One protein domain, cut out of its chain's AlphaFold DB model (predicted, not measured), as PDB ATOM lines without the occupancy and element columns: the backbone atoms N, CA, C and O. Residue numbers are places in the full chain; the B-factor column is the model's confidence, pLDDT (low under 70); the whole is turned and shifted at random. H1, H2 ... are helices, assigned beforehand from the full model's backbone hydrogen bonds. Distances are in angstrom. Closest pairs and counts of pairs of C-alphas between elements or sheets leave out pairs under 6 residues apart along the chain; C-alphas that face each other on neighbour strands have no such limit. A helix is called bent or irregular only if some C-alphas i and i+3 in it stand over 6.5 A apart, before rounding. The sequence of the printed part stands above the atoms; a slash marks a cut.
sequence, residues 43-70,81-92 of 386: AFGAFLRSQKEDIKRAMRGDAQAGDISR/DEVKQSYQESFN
ATOM      1  N   ALA A  43     456.266 438.740 341.788       85.69
ATOM      2  CA  ALA A  43     456.488 438.499 340.359       85.69
ATOM      3  C   ALA A  43     457.382 439.566 339.700       85.69
ATOM      4  O   ALA A  43     458.395 439.221 339.094       85.69
ATOM      5  N   PHE A  44     457.092 440.859 339.910       87.56
ATOM      6  CA  PHE A  44     457.924 441.957 339.397       87.56
ATOM      7  C   PHE A  44     459.372 441.865 339.905       87.56
ATOM      8  O   PHE A  44     460.319 442.017 339.143       87.56
ATOM      9  N   GLY A  45     459.571 441.521 341.181       85.94
ATOM     10  CA  GLY A  45     460.896 441.296 341.765       85.94
ATOM     11  C   GLY A  45     461.612 440.024 341.294       85.94
ATOM     12  O   GLY A  45     462.806 439.879 341.574       85.94
ATOM     13  N   ALA A  46     460.920 439.108 340.610       85.31
ATOM     14  CA  ALA A  46     461.513 437.988 339.881       85.31
ATOM     15  C   ALA A  46     461.872 438.404 338.443       85.31
ATOM     16  O   ALA A  46     463.021 438.225 338.043       85.31
ATOM     17  N   PHE A  47     460.942 439.046 337.729       89.62
ATOM     18  CA  PHE A  47     461.147 439.648 336.405       89.62
ATOM     19  C   PHE A  47     462.339 440.611 336.380       89.62
ATOM     20  O   PHE A  47     463.278 440.407 335.615       89.62
ATOM     21  N   LEU A  48     462.377 441.585 337.294       86.44
ATOM     22  CA  LEU A  48     463.460 442.564 337.414       86.44
ATOM     23  C   LEU A  48     464.825 441.891 337.621       86.44
ATOM     24  O   LEU A  48     465.830 442.391 337.137       86.44
ATOM     25  N   ARG A  49     464.895 440.738 338.301       84.44
ATOM     26  CA  ARG A  49     466.157 439.988 338.452       84.44
ATOM     27  C   ARG A  49     466.564 439.211 337.201       84.44
ATOM     28  O   ARG A  49     467.751 438.953 337.048       84.44
ATOM     29  N   SER A  50     465.610 438.858 336.345       86.44
ATOM     30  CA  SER A  50     465.854 438.222 335.048       86.44
ATOM     31  C   SER A  50     466.293 439.248 333.998       86.44
ATOM     32  O   SER A  50     467.240 439.017 333.260       86.44
ATOM     33  N   GLN A  51     465.632 440.410 333.956       87.06
ATOM     34  CA  GLN A  51     465.729 441.366 332.844       87.06
ATOM     35  C   GLN A  51     466.562 442.622 333.132       87.06
ATOM     36  O   GLN A  51     466.881 443.363 332.207       87.06
ATOM     37  N   LYS A  52     466.979 442.870 334.383       84.88
ATOM     38  CA  LYS A  52     467.791 444.051 334.741       84.88
ATOM     39  C   LYS A  52     469.057 444.208 333.899       84.88
ATOM     40  O   LYS A  52     469.402 445.338 333.568       84.88
ATOM     41  N   GLU A  53     469.772 443.128 333.591       83.06
ATOM     42  CA  GLU A  53     471.034 443.238 332.845       83.06
ATOM     43  C   GLU A  53     470.805 443.484 331.344       83.06
ATOM     44  O   GLU A  53     471.613 444.170 330.719       83.06
ATOM     45  N   ASP A  54     469.675 443.035 330.787       85.94
ATOM     46  CA  ASP A  54     469.260 443.360 329.416       85.94
ATOM     47  C   ASP A  54     468.776 444.814 329.318       85.94
ATOM     48  O   ASP A  54     469.222 445.559 328.445       85.94
ATOM     49  N   ILE A  55     467.975 445.273 330.288       84.88
ATOM     50  CA  ILE A  55     467.563 446.681 330.422       84.88
ATOM     51  C   ILE A  55     468.793 447.584 330.593       84.88
ATOM     52  O   ILE A  55     468.908 448.609 329.926       84.88
ATOM     53  N   LYS A  56     469.768 447.195 331.427       85.50
ATOM     54  CA  LYS A  56     471.030 447.936 331.593       85.50
ATOM     55  C   LYS A  56     471.853 447.979 330.297       85.50
ATOM     56  O   LYS A  56     472.500 448.991 330.023       85.50
ATOM     57  N   ARG A  57     471.833 446.904 329.498       85.88
ATOM     58  CA  ARG A  57     472.502 446.837 328.188       85.88
ATOM     59  C   ARG A  57     471.832 447.763 327.171       85.88
ATOM     60  O   ARG A  57     472.537 448.509 326.499       85.88
ATOM     61  N   ALA A  58     470.499 447.770 327.111       84.12
ATOM     62  CA  ALA A  58     469.724 448.684 326.269       84.12
ATOM     63  C   ALA A  58     469.954 450.158 326.658       84.12
ATOM     64  O   ALA A  58     470.215 450.998 325.799       84.12
ATOM     65  N   MET A  59     469.974 450.452 327.961       79.88
ATOM     66  CA  MET A  59     470.201 451.785 328.543       79.88
ATOM     67  C   MET A  59     471.689 452.214 328.565       79.88
ATOM     68  O   MET A  59     472.070 453.089 329.341       79.88
ATOM     69  N   ARG A  60     472.549 451.586 327.744       70.12
ATOM     70  CA  ARG A  60     473.983 451.903 327.557       70.12
ATOM     71  C   ARG A  60     474.813 452.047 328.849       70.12
ATOM     72  O   ARG A  60     475.702 452.884 328.931       70.12
ATOM     73  N   GLY A  61     474.595 451.173 329.832       68.06
ATOM     74  CA  GLY A  61     475.561 450.908 330.910       68.06
ATOM     75  C   GLY A  61     475.595 451.897 332.084       68.06
ATOM     76  O   GLY A  61     475.626 451.428 333.225       68.06
ATOM     77  N   ASP A  62     475.543 453.205 331.821       70.12
ATOM     78  CA  ASP A  62     475.700 454.278 332.825       70.12
ATOM     79  C   ASP A  62     474.401 454.648 333.571       70.12
ATOM     80  O   ASP A  62     474.424 455.408 334.541       70.12
ATOM     81  N   ALA A  63     473.259 454.093 333.153       75.38
ATOM     82  CA  ALA A  63     471.962 454.328 333.783       75.38
ATOM     83  C   ALA A  63     471.957 453.965 335.281       75.38
ATOM     84  O   ALA A  63     472.380 452.871 335.679       75.38
ATOM     85  N   GLN A  64     471.430 454.858 336.125       79.06
ATOM     86  CA  GLN A  64     471.390 454.612 337.564       79.06
ATOM     87  C   GLN A  64     470.308 453.588 337.926       79.06
ATOM     88  O   GLN A  64     469.362 453.321 337.180       79.06
ATOM     89  N   ALA A  65     470.413 453.016 339.129       77.94
ATOM     90  CA  ALA A  65     469.490 451.984 339.601       77.94
ATOM     91  C   ALA A  65     468.010 452.431 339.622       77.94
ATOM     92  O   ALA A  65     467.124 451.592 339.473       77.94
ATOM     93  N   GLY A  66     467.739 453.734 339.779       81.50
ATOM     94  CA  GLY A  66     466.385 454.296 339.699       81.50
ATOM     95  C   GLY A  66     465.822 454.360 338.275       81.50
ATOM     96  O   GLY A  66     464.617 454.215 338.088       81.50
ATOM     97  N   ASP A  67     466.674 454.520 337.264       84.50
ATOM     98  CA  ASP A  67     466.265 454.628 335.857       84.50
ATOM     99  C   ASP A  67     465.988 453.244 335.276       84.50
ATOM    100  O   ASP A  67     464.945 453.015 334.671       84.50
ATOM    101  N   ILE A  68     466.860 452.283 335.596       84.12
ATOM    102  CA  ILE A  68     466.657 450.857 335.310       84.12
ATOM    103  C   ILE A  68     465.353 450.347 335.955       84.12
ATOM    104  O   ILE A  68     464.645 449.552 335.344       84.12
ATOM    105  N   SER A  69     465.005 450.807 337.166       84.75
ATOM    106  CA  SER A  69     463.738 450.430 337.818       84.75
ATOM    107  C   SER A  69     462.521 451.029 337.108       84.75
ATOM    108  O   SER A  69     461.552 450.312 336.874       84.75
ATOM    109  N   ARG A  70     462.577 452.312 336.718       87.38
ATOM    110  CA  ARG A  70     461.489 452.978 335.978       87.38
ATOM    111  C   ARG A  70     461.245 452.340 334.609       87.38
ATOM    112  O   ARG A  70     460.095 452.135 334.235       87.38
ATOM    113  N   ASP A  81     449.490 439.122 330.915       86.88
ATOM    114  CA  ASP A  81     449.248 438.602 332.265       86.88
ATOM    115  C   ASP A  81     449.616 437.114 332.417       86.88
ATOM    116  O   ASP A  81     449.959 436.695 333.521       86.88
ATOM    117  N   GLU A  82     449.653 436.334 331.331       87.00
ATOM    118  CA  GLU A  82     450.151 434.947 331.340       87.00
ATOM    119  C   GLU A  82     451.651 434.911 331.674       87.00
ATOM    120  O   GLU A  82     452.105 434.157 332.539       87.00
ATOM    121  N   VAL A  83     452.435 435.800 331.053       88.31
ATOM    122  CA  VAL A  83     453.867 435.915 331.354       88.31
ATOM    123  C   VAL A  83     454.061 436.424 332.785       88.31
ATOM    124  O   VAL A  83     454.895 435.880 333.514       88.31
ATOM    125  N   LYS A  84     453.246 437.386 333.252       88.88
ATOM    126  CA  LYS A  84     453.265 437.827 334.660       88.88
ATOM    127  C   LYS A  84     452.962 436.676 335.640       88.88
ATOM    128  O   LYS A  84     453.596 436.615 336.698       88.88
ATOM    129  N   GLN A  85     452.058 435.754 335.292       88.25
ATOM    130  CA  GLN A  85     451.745 434.563 336.095       88.25
ATOM    131  C   GLN A  85     452.948 433.617 336.218       88.25
ATOM    132  O   GLN A  85     453.311 433.271 337.342       88.25
ATOM    133  N   SER A  86     453.657 433.299 335.128       90.88
ATOM    134  CA  SER A  86     454.870 432.455 335.201       90.88
ATOM    135  C   SER A  86     455.952 433.036 336.136       90.88
ATOM    136  O   SER A  86     456.587 432.320 336.921       90.88
ATOM    137  N   TYR A  87     456.116 434.366 336.159       88.62
ATOM    138  CA  TYR A  87     457.010 435.031 337.111       88.62
ATOM    139  C   TYR A  87     456.520 434.913 338.562       88.62
ATOM    140  O   TYR A  87     457.350 434.721 339.460       88.62
ATOM    141  N   GLN A  88     455.204 434.981 338.798       87.56
ATOM    142  CA  GLN A  88     454.577 434.778 340.110       87.56
ATOM    143  C   GLN A  88     454.728 433.331 340.605       87.56
ATOM    144  O   GLN A  88     455.032 433.122 341.780       87.56
ATOM    145  N   GLU A  89     454.603 432.334 339.730       89.81
ATOM    146  CA  GLU A  89     454.882 430.928 340.046       89.81
ATOM    147  C   GLU A  89     456.351 430.726 340.422       89.81
ATOM    148  O   GLU A  89     456.652 430.183 341.486       89.81
ATOM    149  N   SER A  90     457.278 431.282 339.632       86.25
ATOM    150  CA  SER A  90     458.711 431.232 339.948       86.25
ATOM    151  C   SER A  90     459.041 431.910 341.288       86.25
ATOM    152  O   SER A  90     460.000 431.523 341.962       86.25
ATOM    153  N   PHE A  91     458.273 432.931 341.690       90.38
ATOM    154  CA  PHE A  91     458.387 433.575 342.999       90.38
ATOM    155  C   PHE A  91     457.808 432.693 344.114       90.38
ATOM    156  O   PHE A  91     458.437 432.558 345.167       90.38
ATOM    157  N   ASN A  92     456.655 432.060 343.881       88.88
ATOM    158  CA  ASN A  92     456.022 431.132 344.816       88.88
ATOM    159  C   ASN A  92     456.916 429.921 345.106       88.88
ATOM    160  O   ASN A  92     457.086 429.586 346.278       88.88
TER     161      ASN A  92
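This is residues 43 to 70 and 81 to 92 of the 386 residues of the protein "Hypothetical protein" of Alexandrium catenella (UniProt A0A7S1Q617). One long kinked helix, H1, makes most of the length of this model, with H3 set across its beginning like the bar of a T, and after the last residues of H1 a short link folds back into the short H2, which touches H1. The outline is a rod, with spans of 32 by 15 by 14 A. The printed part has 40 residues with three named helices, H1, H2 and H3 in that order, and no named strand, and its class is all helix. It is loose, with a radius of gyration of the C-alphas of 11.5 A.

Find C-alpha 43 at (456.488, 438.499, 340.359); from there H1, residues 43 to 58, runs 21.9 A to C-alpha 58 at (469.724, 448.684, 326.269). On the way, look near residue 51 for a kink of 53 degrees; H1 is irregular, with C-alphas 50 and 53 7.5 A apart. A short link of 6 residues then leads to H2, residues 65 to 70, 8.8 A long. After the cut, H3, residues 81 to 92, runs 16.1 A to C-alpha 92 at (456.022, 431.132, 344.816).

Look first at residues 43 to 47, with which alone H1 touches H3; the closest C-alphas, those of Ala 43 and Gln 88, are 4.2 A apart. These helices run opposite ways at a steep tilt of 69 degrees, only just short of about perpendicular. Further along, H1 touches H2, with the closest C-alphas, those of Lys 56 and Ile 68, 6.4 A apart. Their lines are only just about perpendicular, at 71 degrees. H2 and H3 are apart. In H2 and H3 every O i to N i+4 pair is within hydrogen-bond range; in H1 9 of 12 are.

The two C-alphas farthest apart, those of Asp 62 and Asn 92, are 32.7 A apart. Residues 71 to 80 are not printed, and C-alphas 70 and 81 are 19.2 A apart across the cut. The mean pLDDT of the printed part is 84.4; look at Gly 61 for the one residue under 70.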